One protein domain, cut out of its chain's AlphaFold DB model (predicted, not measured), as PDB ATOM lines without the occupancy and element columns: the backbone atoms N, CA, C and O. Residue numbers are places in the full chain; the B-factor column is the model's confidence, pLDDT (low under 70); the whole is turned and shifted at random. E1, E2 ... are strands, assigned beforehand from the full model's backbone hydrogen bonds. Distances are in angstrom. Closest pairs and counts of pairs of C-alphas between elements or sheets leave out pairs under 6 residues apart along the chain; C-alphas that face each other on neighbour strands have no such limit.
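This is residues 2 to 80 and 159 to 169 of the 273 residues of an uncharacterized protein of Streptomyces hygroscopicus (UniProt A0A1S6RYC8). With little regular structure, two small antiparallel sheets, ordered E1 E2 E3 and E4 E5 E6, stand partly face to face as a sandwich; the long loop of residues 19 to 46 joins E2 to E3. The printed part has 90 residues, no named helix and six strands, E1 to E6 along the chain: all strand, with 30 residues in named elements. It is compact, radius of gyration of the C-alphas 13.8 A, spanning 39 by 38 by 22 A.

E1, residues 2 to 5, 9.6 A, begins at C-alpha 2 (41.934, 39.496, -2.966). E2 is residues 15 to 18, 10.0 A; E3 47 to 50, 9.3 A; E4 60 to 66, 19.4 A; E5 72 to 77, 16.9 A. E6, 159 to 163, 13.4 A, ends at C-alpha 163 (40.776, 39.794, 10.723).

Hairpins E1 E2 and E2 E3 form a meander, each strand the antiparallel neighbour of the one before; within hydrogen-bond range are N 3 and O 17, 2.9 A, and N 16 and O 50, 2.8 A. In hairpin E4 E5, N 63 and O 75 are 2.7 A apart; between E5 and E6, N 74 and O 162, 2.9 A. The closest C-alphas of E1 and E4, Pro 4 and Gly 60, are 5.3 A apart.

Residues 81 to 158 are cut out, C-alphas 80 and 159 being 9.6 A apart. Residues 37 to 43, 79 to 80 and 159 to 169 have pLDDT under 70.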
ATOM      1  N   TYR A   2      41.932  40.863  -3.484       92.50
ATOM      2  CA  TYR A   2      41.934  39.496  -2.966       92.50
ATOM      3  C   TYR A   2      41.270  38.563  -3.976       92.50
ATOM      4  O   TYR A   2      40.303  38.971  -4.622       92.50
ATOM      5  N   PHE A   3      41.793  37.352  -4.141       91.94
ATOM      6  CA  PHE A   3      41.263  36.369  -5.083       91.94
ATOM      7  C   PHE A   3      41.640  34.938  -4.674       91.94
ATOM      8  O   PHE A   3      42.672  34.747  -4.023       91.94
ATOM      9  N   PRO A   4      40.819  33.941  -5.050       93.25
ATOM     10  CA  PRO A   4      41.193  32.543  -4.931       93.25
ATOM     11  C   PRO A   4      42.179  32.166  -6.041       93.25
ATOM     12  O   PRO A   4      42.059  32.638  -7.175       93.25
ATOM     13  N   ASP A   5      43.150  31.319  -5.725       92.19
ATOM     14  CA  ASP A   5      44.228  30.936  -6.629       92.19
ATOM     15  C   ASP A   5      44.540  29.438  -6.530       92.19
ATOM     16  O   ASP A   5      44.717  28.899  -5.442       92.19
ATOM     17  N   GLU A   6      44.611  28.774  -7.681       93.19
ATOM     18  CA  GLU A   6      44.842  27.325  -7.820       93.19
ATOM     19  C   GLU A   6      46.179  27.028  -8.515       93.19
ATOM     20  O   GLU A   6      46.548  25.882  -8.743       93.19
ATOM     21  N   ARG A   7      46.966  28.056  -8.851       89.94
ATOM     22  CA  ARG A   7      48.219  27.879  -9.608       89.94
ATOM     23  C   ARG A   7      49.322  27.168  -8.824       89.94
ATOM     24  O   ARG A   7      50.342  26.824  -9.412       89.94
ATOM     25  N   ARG A   8      49.136  26.981  -7.514       88.94
ATOM     26  CA  ARG A   8      50.051  26.224  -6.653       88.94
ATOM     27  C   ARG A   8      49.692  24.746  -6.543       88.94
ATOM     28  O   ARG A   8      50.365  24.043  -5.801       88.94
ATOM     29  N   GLU A   9      48.700  24.242  -7.273       90.50
ATOM     30  CA  GLU A   9      48.482  22.796  -7.336       90.50
ATOM     31  C   GLU A   9      49.744  22.064  -7.854       90.50
ATOM     32  O   GLU A   9      50.396  22.534  -8.795       90.50
ATOM     33  N   PRO A  10      50.122  20.912  -7.259       92.69
ATOM     34  CA  PRO A  10      49.394  20.158  -6.230       92.69
ATOM     35  C   PRO A  10      49.744  20.539  -4.778       92.69
ATOM     36  O   PRO A  10      49.297  19.863  -3.867       92.69
ATOM     37  N   GLU A  11      50.571  21.561  -4.541       92.56
ATOM     38  CA  GLU A  11      51.009  21.947  -3.188       92.56
ATOM     39  C   GLU A  11      49.846  22.421  -2.307       92.56
ATOM     40  O   GLU A  11      49.818  22.119  -1.119       92.56
ATOM     41  N   TYR A  12      48.890  23.143  -2.898       92.38
ATOM     42  CA  TYR A  12      47.644  23.556  -2.257       92.38
ATOM     43  C   TYR A  12      46.492  23.391  -3.243       92.38
ATOM     44  O   TYR A  12      46.621  23.806  -4.396       92.38
ATOM     45  N   ALA A  13      45.361  22.853  -2.785       90.06
ATOM     46  CA  ALA A  13      44.161  22.719  -3.614       90.06
ATOM     47  C   ALA A  13      43.551  24.080  -3.989       90.06
ATOM     48  O   ALA A  13      42.989  24.249  -5.068       90.06
ATOM     49  N   GLN A  14      43.660  25.068  -3.096       93.81
ATOM     50  CA  GLN A  14      43.362  26.471  -3.371       93.81
ATOM     51  C   GLN A  14      43.985  27.349  -2.278       93.81
ATOM     52  O   GLN A  14      44.109  26.931  -1.126       93.81
ATOM     53  N   ILE A  15      44.352  28.582  -2.611       93.50
ATOM     54  CA  ILE A  15      44.773  29.605  -1.644       93.50
ATOM     55  C   ILE A  15      43.965  30.885  -1.853       93.50
ATOM     56  O   ILE A  15      43.474  31.141  -2.950       93.50
ATOM     57  N   ILE A  16      43.887  31.736  -0.832       94.94
ATOM     58  CA  ILE A  16      43.489  33.136  -1.005       94.94
ATOM     59  C   ILE A  16      44.744  33.972  -0.975       94.94
ATOM     60  O   ILE A  16      45.530  33.918  -0.027       94.94
ATOM     61  N   SER A  17      44.914  34.751  -2.030       94.12
ATOM     62  CA  SER A  17      46.036  35.660  -2.166       94.12
ATOM     63  C   SER A  17      45.562  37.071  -2.449       94.12
ATOM     64  O   SER A  17      44.433  37.294  -2.903       94.12
ATOM     65  N   HIS A  18      46.460  38.032  -2.253       93.44
ATOM     66  CA  HIS A  18      46.266  39.382  -2.736       93.44
ATOM     67  C   HIS A  18      47.448  39.946  -3.508       93.44
ATOM     68  O   HIS A  18      48.610  39.587  -3.329       93.44
ATOM     69  N   VAL A  19      47.104  40.899  -4.370       91.25
ATOM     70  CA  VAL A  19      48.040  41.814  -5.024       91.25
ATOM     71  C   VAL A  19      47.678  43.255  -4.689       91.25
ATOM     72  O   VAL A  19      46.503  43.604  -4.524       91.25
ATOM     73  N   VAL A  20      48.686  44.111  -4.591       90.00
ATOM     74  CA  VAL A  20      48.556  45.525  -4.230       90.00
ATOM     75  C   VAL A  20      48.690  46.379  -5.484       90.00
ATOM     76  O   VAL A  20      49.522  46.102  -6.344       90.00
ATOM     77  N   SER A  21      47.879  47.428  -5.584       88.00
ATOM     78  CA  SER A  21      48.052  48.484  -6.579       88.00
ATOM     79  C   SER A  21      48.291  49.805  -5.859       88.00
ATOM     80  O   SER A  21      47.553  50.144  -4.934       88.00
ATOM     81  N   ASN A  22      49.303  50.551  -6.303       86.75
ATOM     82  CA  ASN A  22      49.647  51.870  -5.759       86.75
ATOM     83  C   ASN A  22      49.203  53.028  -6.665       86.75
ATOM     84  O   ASN A  22      49.481  54.187  -6.366       86.75
ATOM     85  N   ASP A  23      48.540  52.729  -7.779       86.50
ATOM     86  CA  ASP A  23      48.186  53.691  -8.825       86.50
ATOM     87  C   ASP A  23      46.706  53.601  -9.231       86.50
ATOM     88  O   ASP A  23      46.324  54.000 -10.329       86.50
ATOM     89  N   GLY A  24      45.857  53.100  -8.329       87.81
ATOM     90  CA  GLY A  24      44.415  53.020  -8.563       87.81
ATOM     91  C   GLY A  24      44.033  51.942  -9.577       87.81
ATOM     92  O   GLY A  24      43.184  52.181 -10.433       87.81
ATOM     93  N   SER A  25      44.652  50.765  -9.466       86.62
ATOM     94  CA  SER A  25      44.416  49.574 -10.296       86.62
ATOM     95  C   SER A  25      44.957  49.653 -11.726       86.62
ATOM     96  O   SER A  25      44.503  48.894 -12.583       86.62
ATOM     97  N   VAL A  26      45.933  50.525 -12.000       86.31
ATOM     98  CA  VAL A  26      46.608  50.572 -13.309       86.31
ATOM     99  C   VAL A  26      47.696  49.499 -13.387       86.31
ATOM    100  O   VAL A  26      47.795  48.793 -14.391       86.31
ATOM    101  N   THR A  27      48.468  49.324 -12.317       86.12
ATOM    102  CA  THR A  27      49.453  48.251 -12.154       86.12
ATOM    103  C   THR A  27      49.240  47.498 -10.843       86.12
ATOM    104  O   THR A  27      48.608  47.996  -9.907       86.12
ATOM    105  N   TRP A  28      49.760  46.270 -10.789       88.19
ATOM    106  CA  TRP A  28      49.645  45.363  -9.649       88.19
ATOM    107  C   TRP A  28      51.021  44.825  -9.249       88.19
ATOM    108  O   TRP A  28      51.906  44.685 -10.095       88.19
ATOM    109  N   SER A  29      51.187  44.513  -7.964       86.44
ATOM    110  CA  SER A  29      52.437  44.025  -7.368       86.44
ATOM    111  C   SER A  29      52.940  42.710  -7.965       86.44
ATOM    112  O   SER A  29      54.147  42.475  -7.991       86.44
ATOM    113  N   ALA A  30      52.040  41.875  -8.485       85.12
ATOM    114  CA  ALA A  30      52.382  40.662  -9.215       85.12
ATOM    115  C   ALA A  30      51.512  40.481 -10.459       85.12
ATOM    116  O   ALA A  30      50.392  40.993 -10.553       85.12
ATOM    117  N   TYR A  31      52.052  39.729 -11.412       81.31
ATOM    118  CA  TYR A  31      51.327  39.244 -12.572       81.31
ATOM    119  C   TYR A  31      50.334  38.132 -12.193       81.31
ATOM    120  O   TYR A  31      50.455  37.524 -11.126       81.31
ATOM    121  N   PRO A  32      49.389  37.798 -13.092       75.00
ATOM    122  CA  PRO A  32      48.489  36.659 -12.918       75.00
ATOM    123  C   PRO A  32      49.183  35.296 -12.828       75.00
ATOM    124  O   PRO A  32      48.499  34.320 -12.565       75.00
ATOM    125  N   ASP A  33      50.493  35.205 -13.082       78.12
ATOM    126  CA  ASP A  33      51.319  34.006 -12.876       78.12
ATOM    127  C   ASP A  33      52.112  34.049 -11.550       78.12
ATOM    128  O   ASP A  33      52.800  33.097 -11.205       78.12
ATOM    129  N   GLY A  34      51.918  35.097 -10.736       74.62
ATOM    130  CA  GLY A  34      52.523  35.254  -9.415       74.62
ATOM    131  C   GLY A  34      53.938  35.816  -9.480       74.62
ATOM    132  O   GLY A  34      54.490  36.200  -8.451       74.62
ATOM    133  N   SER A  35      54.510  35.933 -10.682       79.75
ATOM    134  CA  SER A  35      55.806  36.562 -10.864       79.75
ATOM    135  C   SER A  35      55.706  38.070 -10.642       79.75
ATOM    136  O   SER A  35      54.714  38.733 -10.961       79.75
ATOM    137  N   THR A  36      56.753  38.643 -10.059       76.69
ATOM    138  CA  THR A  36      56.885  40.094  -9.950       76.69
ATOM    139  C   THR A  36      57.299  40.653 -11.299       76.69
ATOM    140  O   THR A  36      58.201  40.114 -11.948       76.69
ATOM    141  N   ASN A  37      56.731  41.784 -11.710       64.75
ATOM    142  CA  ASN A  37      57.295  42.478 -12.854       64.75
ATOM    143  C   ASN A  37      58.657  43.076 -12.464       64.75
ATOM    144  O   ASN A  37      58.759  44.007 -11.674       64.75
ATOM    145  N   GLY A  38      59.744  42.563 -13.043       65.19
ATOM    146  CA  GLY A  38      61.091  43.102 -12.797       65.19
ATOM    147  C   GLY A  38      61.257  44.590 -13.163       65.19
ATOM    148  O   GLY A  38      62.330  45.150 -12.973       65.19
ATOM    149  N   ALA A  39      60.209  45.232 -13.697       62.91
ATOM    150  CA  ALA A  39      60.168  46.625 -14.113       62.91
ATOM    151  C   ALA A  39      59.372  47.570 -13.186       62.91
ATOM    152  O   ALA A  39      59.599  48.774 -13.291       62.91
ATOM    153  N   THR A  40      58.458  47.105 -12.313       57.97
ATOM    154  CA  THR A  40      57.665  48.032 -11.459       57.97
ATOM    155  C   THR A  40      57.768  47.807  -9.952       57.97
ATOM    156  O   THR A  40      57.312  48.679  -9.219       57.97
ATOM    157  N   ASN A  41      58.449  46.749  -9.480       53.66
ATOM    158  CA  ASN A  41      58.959  46.604  -8.101       53.66
ATOM    159  C   ASN A  41      58.026  47.134  -6.997       53.66
ATOM    160  O   ASN A  41      58.464  47.801  -6.055       53.66
ATOM    161  N   VAL A  42      56.731  46.838  -7.082       64.06
ATOM    162  CA  VAL A  42      55.861  47.016  -5.926       64.06
ATOM    163  C   VAL A  42      55.944  45.725  -5.128       64.06
ATOM    164  O   VAL A  42      55.144  44.810  -5.306       64.06
ATOM    165  N   ALA A  43      56.949  45.635  -4.254       69.12
ATOM    166  CA  ALA A  43      56.875  44.707  -3.130       69.12
ATOM    167  C   ALA A  43      55.529  44.934  -2.405       69.12
ATOM    168  O   ALA A  43      55.090  46.089  -2.315       69.12
ATOM    169  N   PRO A  44      54.852  43.881  -1.920       73.19
ATOM    170  CA  PRO A  44      55.368  42.526  -1.663       73.19
ATOM    171  C   PRO A  44      55.207  41.475  -2.786       73.19
ATOM    172  O   PRO A  44      55.494  40.309  -2.547       73.19
ATOM    173  N   GLY A  45      54.791  41.825  -4.008       86.38
ATOM    174  CA  GLY A  45      54.457  40.801  -5.011       86.38
ATOM    175  C   GLY A  45      53.094  40.148  -4.744       86.38
ATOM    176  O   GLY A  45      52.160  40.845  -4.342       86.38
ATOM    177  N   LEU A  46      52.964  38.844  -5.018       89.12
ATOM    178  CA  LEU A  46      51.801  38.036  -4.634       89.12
ATOM    179  C   LEU A  46      51.937  37.681  -3.152       89.12
ATOM    180  O   LEU A  46      52.948  37.105  -2.755       89.12
ATOM    181  N   VAL A  47      50.926  37.999  -2.350       91.31
ATOM    182  CA  VAL A  47      50.894  37.652  -0.924       91.31
ATOM    183  C   VAL A  47      49.859  36.568  -0.707       91.31
ATOM    184  O   VAL A  47      48.728  36.725  -1.155       91.31
ATOM    185  N   VAL A  48      50.235  35.496  -0.013       93.12
ATOM    186  CA  VAL A  48      49.310  34.432   0.391       93.12
ATOM    187  C   VAL A  48      48.742  34.775   1.766       93.12
ATOM    188  O   VAL A  48      49.492  34.859   2.735       93.12
ATOM    189  N   ASP A  49      47.430  34.995   1.848       92.62
ATOM    190  CA  ASP A  49      46.733  35.349   3.094       92.62
ATOM    191  C   ASP A  49      46.139  34.124   3.798       92.62
ATOM    192  O   ASP A  49      46.123  34.045   5.028       92.62
ATOM    193  N   VAL A  50      45.620  33.174   3.014       93.38
ATOM    194  CA  VAL A  50      45.003  31.939   3.510       93.38
ATOM    195  C   VAL A  50      45.477  30.779   2.648       93.38
ATOM    196  O   VAL A  50      45.358  30.814   1.426       93.38
ATOM    197  N   GLN A  51      45.968  29.734   3.301       93.19
ATOM    198  CA  GLN A  51      46.297  28.446   2.702       93.19
ATOM    199  C   GLN A  51      45.947  27.343   3.703       93.19
ATOM    200  O   GLN A  51      45.930  27.599   4.910       93.19
ATOM    201  N   SER A  52      45.674  26.144   3.198       87.69
ATOM    202  CA  SER A  52      45.532  24.930   4.000       87.69
ATOM    203  C   SER A  52      46.445  23.855   3.434       87.69
ATOM    204  O   SER A  52      46.635  23.781   2.224       87.69
ATOM    205  N   ASP A  53      47.027  23.056   4.316       87.50
ATOM    206  CA  ASP A  53      47.839  21.883   4.001       87.50
ATOM    207  C   ASP A  53      47.000  20.622   3.737       87.50
ATOM    208  O   ASP A  53      47.546  19.553   3.474       87.50
ATOM    209  N   VAL A  54      45.672  20.740   3.793       84.44
ATOM    210  CA  VAL A  54      44.739  19.652   3.515       84.44
ATOM    211  C   VAL A  54      44.201  19.768   2.094       84.44
ATOM    212  O   VAL A  54      43.526  20.732   1.756       84.44
ATOM    213  N   ASP A  55      44.423  18.734   1.279       81.44
ATOM    214  CA  ASP A  55      44.018  18.686  -0.138       81.44
ATOM    215  C   ASP A  55      42.512  18.919  -0.381       81.44
ATOM    216  O   ASP A  55      42.095  19.279  -1.480       81.44
ATOM    217  N   ALA A  56      41.667  18.680   0.626       79.25
ATOM    218  CA  ALA A  56      40.226  18.915   0.540       79.25
ATOM    219  C   ALA A  56      39.830  20.378   0.810       79.25
ATOM    220  O   ALA A  56      38.760  20.814   0.378       79.25
ATOM    221  N   ASP A  57      40.682  21.140   1.495       83.25
ATOM    222  CA  ASP A  57      40.398  22.515   1.868       83.25
ATOM    223  C   ASP A  57      40.630  23.431   0.671       83.25
ATOM    224  O   ASP A  57      41.747  23.644   0.198       83.25
ATOM    225  N   ARG A  58      39.539  24.016   0.186       89.19
ATOM    226  CA  ARG A  58      39.562  24.943  -0.946       89.19
ATOM    227  C   ARG A  58      39.030  26.301  -0.511       89.19
ATOM    228  O   ARG A  58      37.816  26.513  -0.584       89.19
ATOM    229  N   PRO A  59      39.890  27.174   0.049       88.81
ATOM    230  CA  PRO A  59      39.493  28.516   0.426       88.81
ATOM    231  C   PRO A  59      39.138  29.356  -0.816       88.81
ATOM    232  O   PRO A  59      39.976  29.575  -1.690       88.81
ATOM    233  N   GLY A  60      37.901  29.843  -0.887       88.25
ATOM    234  CA  GLY A  60      37.294  30.464  -2.062       88.25
ATOM    235  C   GLY A  60      36.571  31.783  -1.775       88.25
ATOM    236  O   GLY A  60      36.418  32.205  -0.636       88.25
ATOM    237  N   MET A  61      36.141  32.463  -2.843       90.88
ATOM    238  CA  MET A  61      35.255  33.645  -2.816       90.88
ATOM    239  C   MET A  61      35.535  34.700  -1.715       90.88
ATOM    240  O   MET A  61      34.621  35.102  -0.993       90.88
ATOM    241  N   PRO A  62      36.776  35.212  -1.584       91.06
ATOM    242  CA  PRO A  62      37.092  36.200  -0.565       91.06
ATOM    243  C   PRO A  62      36.328  37.512  -0.793       91.06
ATOM    244  O   PRO A  62      36.404  38.133  -1.854       91.06
ATOM    245  N   THR A  63      35.648  37.975   0.249       87.88
ATOM    246  CA  THR A  63      35.016  39.288   0.361       87.88
ATOM    247  C   THR A  63      35.678  40.055   1.493       87.88
ATOM    248  O   THR A  63      35.777  39.564   2.612       87.88
ATOM    249  N   VAL A  64      36.115  41.285   1.226       85.25
ATOM    250  CA  VAL A  64      36.785  42.125   2.224       85.25
ATOM    251  C   VAL A  64      35.997  43.403   2.459       85.25
ATOM    252  O   VAL A  64      35.564  44.051   1.506       85.25
ATOM    253  N   ALA A  65      35.840  43.778   3.727       83.31
ATOM    254  CA  ALA A  65      35.184  45.012   4.143       83.31
ATOM    255  C   ALA A  65      36.047  45.784   5.145       83.31
ATOM    256  O   ALA A  65      36.729  45.196   5.984       83.31
ATOM    257  N   THR A  66      35.990  47.114   5.072       85.56
ATOM    258  CA  THR A  66      36.590  48.009   6.069       85.56
ATOM    259  C   THR A  66      35.532  48.389   7.101       85.56
ATOM    260  O   THR A  66      34.454  48.866   6.747       85.56
ATOM    261  N   LEU A  67      35.838  48.173   8.374       80.50
ATOM    262  CA  LEU A  67      35.005  48.551   9.510       80.50
ATOM    263  C   LEU A  67      35.134  50.058   9.812       80.50
ATOM    264  O   LEU A  67      36.111  50.688   9.403       80.50
ATOM    265  N   PRO A  68      34.188  50.662  10.562       89.00
ATOM    266  CA  PRO A  68      34.248  52.086  10.915       89.00
ATOM    267  C   PRO A  68      35.501  52.507  11.697       89.00
ATOM    268  O   PRO A  68      35.888  53.671  11.643       89.00
ATOM    269  N   ASP A  69      36.136  51.576  12.412       85.50
ATOM    270  CA  ASP A  69      37.385  51.794  13.156       85.50
ATOM    271  C   ASP A  69      38.650  51.673  12.280       85.50
ATOM    272  O   ASP A  69      39.767  51.790  12.778       85.50
ATOM    273  N   GLY A  70      38.484  51.449  10.972       88.44
ATOM    274  CA  GLY A  70      39.570  51.302  10.007       88.44
ATOM    275  C   GLY A  70      40.153  49.892   9.912       88.44
ATOM    276  O   GLY A  70      40.994  49.660   9.042       88.44
ATOM    277  N   ARG A  71      39.715  48.931  10.740       88.25
ATOM    278  CA  ARG A  71      40.112  47.524  10.576       88.25
ATOM    279  C   ARG A  71      39.510  46.937   9.305       88.25
ATOM    280  O   ARG A  71      38.463  47.377   8.836       88.25
ATOM    281  N   MET A  72      40.158  45.916   8.759       85.69
ATOM    282  CA  MET A  72      39.643  45.156   7.624       85.69
ATOM    283  C   MET A  72      39.289  43.741   8.068       85.69
ATOM    284  O   MET A  72      40.038  43.110   8.811       85.69
ATOM    285  N   VAL A  73      38.152  43.243   7.593       84.06
ATOM    286  CA  VAL A  73      37.698  41.865   7.800       84.06
ATOM    287  C   VAL A  73      37.567  41.184   6.447       84.06
ATOM    288  O   VAL A  73      37.039  41.777   5.506       84.06
ATOM    289  N   MET A  74      38.064  39.956   6.348       87.81
ATOM    290  CA  MET A  74      37.874  39.094   5.188       87.81
ATOM    291  C   MET A  74      36.917  37.973   5.563       87.81
ATOM    292  O   MET A  74      37.191  37.234   6.501       87.81
ATOM    293  N   ALA A  75      35.829  37.839   4.816       85.31
ATOM    294  CA  ALA A  75      35.021  36.632   4.767       85.31
ATOM    295  C   ALA A  75      35.443  35.815   3.540       85.31
ATOM    296  O   ALA A  75      35.646  36.397   2.479       85.31
ATOM    297  N   TYR A  76      35.599  34.506   3.653       85.12
ATOM    298  CA  TYR A  76      35.945  33.640   2.529       85.12
ATOM    299  C   TYR A  76      35.374  32.248   2.715       85.12
ATOM    300  O   TYR A  76      35.312  31.769   3.831       85.12
ATOM    301  N   GLU A  77      35.009  31.550   1.658       80.31
ATOM    302  CA  GLU A  77      34.520  30.185   1.795       80.31
ATOM    303  C   GLU A  77      35.651  29.223   2.104       80.31
ATOM    304  O   GLU A  77      36.722  29.364   1.537       80.31
ATOM    305  N   ILE A  78      35.427  28.206   2.926       76.94
ATOM    306  CA  ILE A  78      36.268  27.011   2.933       76.94
ATOM    307  C   ILE A  78      35.415  25.820   2.528       76.94
ATOM    308  O   ILE A  78      34.286  25.649   2.999       76.94
ATOM    309  N   CYS A  79      35.941  24.982   1.638       66.06
ATOM    310  CA  CYS A  79      35.303  23.709   1.347       66.06
ATOM    311  C   CYS A  79      35.464  22.733   2.529       66.06
ATOM    312  O   CYS A  79      36.260  21.811   2.464       66.06
ATOM    313  N   ALA A  80      34.696  22.942   3.602       51.69
ATOM    314  CA  ALA A  80      34.683  22.127   4.816       51.69
ATOM    315  C   ALA A  80      33.215  21.933   5.296       51.69
ATOM    316  O   ALA A  80      32.313  22.609   4.798       51.69
ATOM    317  N   ASP A 159      31.303  30.155   4.742       42.06
ATOM    318  CA  ASP A 159      32.152  31.348   4.900       42.06
ATOM    319  C   ASP A 159      32.927  31.355   6.244       42.06
ATOM    320  O   ASP A 159      32.394  31.049   7.312       42.06
ATOM    321  N   VAL A 160      34.181  31.789   6.203       51.44
ATOM    322  CA  VAL A 160      35.153  31.960   7.282       51.44
ATOM    323  C   VAL A 160      35.482  33.440   7.388       51.44
ATOM    324  O   VAL A 160      35.918  34.042   6.412       51.44
ATOM    325  N   VAL A 161      35.318  34.034   8.571       44.59
ATOM    326  CA  VAL A 161      35.696  35.433   8.817       44.59
ATOM    327  C   VAL A 161      37.045  35.479   9.534       44.59
ATOM    328  O   VAL A 161      37.184  34.931  10.626       44.59
ATOM    329  N   ARG A 162      38.034  36.154   8.945       52.34
ATOM    330  CA  ARG A 162      39.320  36.482   9.576       52.34
ATOM    331  C   ARG A 162      39.524  37.992   9.634       52.34
ATOM    332  O   ARG A 162      39.126  38.725   8.726       52.34
ATOM    333  N   ASP A 163      40.204  38.449  10.685       41.09
ATOM    334  CA  ASP A 163      40.776  39.794  10.723       41.09
ATOM    335  C   ASP A 163      41.860  39.876   9.642       41.09
ATOM    336  O   ASP A 163      42.922  39.262   9.739       41.09
ATOM    337  N   ALA A 164      41.585  40.644   8.590       47.66
ATOM    338  CA  ALA A 164      42.552  40.944   7.550       47.66
ATOM    339  C   ALA A 164      43.415  42.101   8.052       47.66
ATOM    340  O   ALA A 164      43.263  43.235   7.616       47.66
ATOM    341  N   GLN A 165      44.280  41.854   9.035       40.56
ATOM    342  CA  GLN A 165      45.301  42.830   9.406       40.56
ATOM    343  C   GLN A 165      46.392  42.774   8.332       40.56
ATOM    344  O   GLN A 165      47.144  41.795   8.299       40.56
ATOM    345  N   PRO A 166      46.532  43.777   7.447       39.66
ATOM    346  CA  PRO A 166      47.704  43.811   6.602       39.66
ATOM    347  C   PRO A 166      48.907  44.091   7.509       39.66
ATOM    348  O   PRO A 166      49.041  45.184   8.063       39.66
ATOM    349  N   ARG A 167      49.803  43.111   7.675       40.59
ATOM    350  CA  ARG A 167      51.143  43.379   8.214       40.59
ATOM    351  C   ARG A 167      51.919  44.175   7.169       40.59
ATOM    352  O   ARG A 167      52.734  43.637   6.430       40.59
ATOM    353  N   PHE A 168      51.660  45.476   7.101       38.19
ATOM    354  CA  PHE A 168      52.585  46.414   6.485       38.19
ATOM    355  C   PHE A 168      53.746  46.617   7.458       38.19
ATOM    356  O   PHE A 168      53.786  47.598   8.200       38.19
ATOM    357  N   GLU A 169      54.710  45.696   7.456       35.69
ATOM    358  CA  GLU A 169      56.059  46.078   7.860       35.69
ATOM    359  C   GLU A 169      56.548  47.097   6.830       35.69
ATOM    360  O   GLU A 169      56.998  46.758   5.735       35.69
TER     361      GLU A 169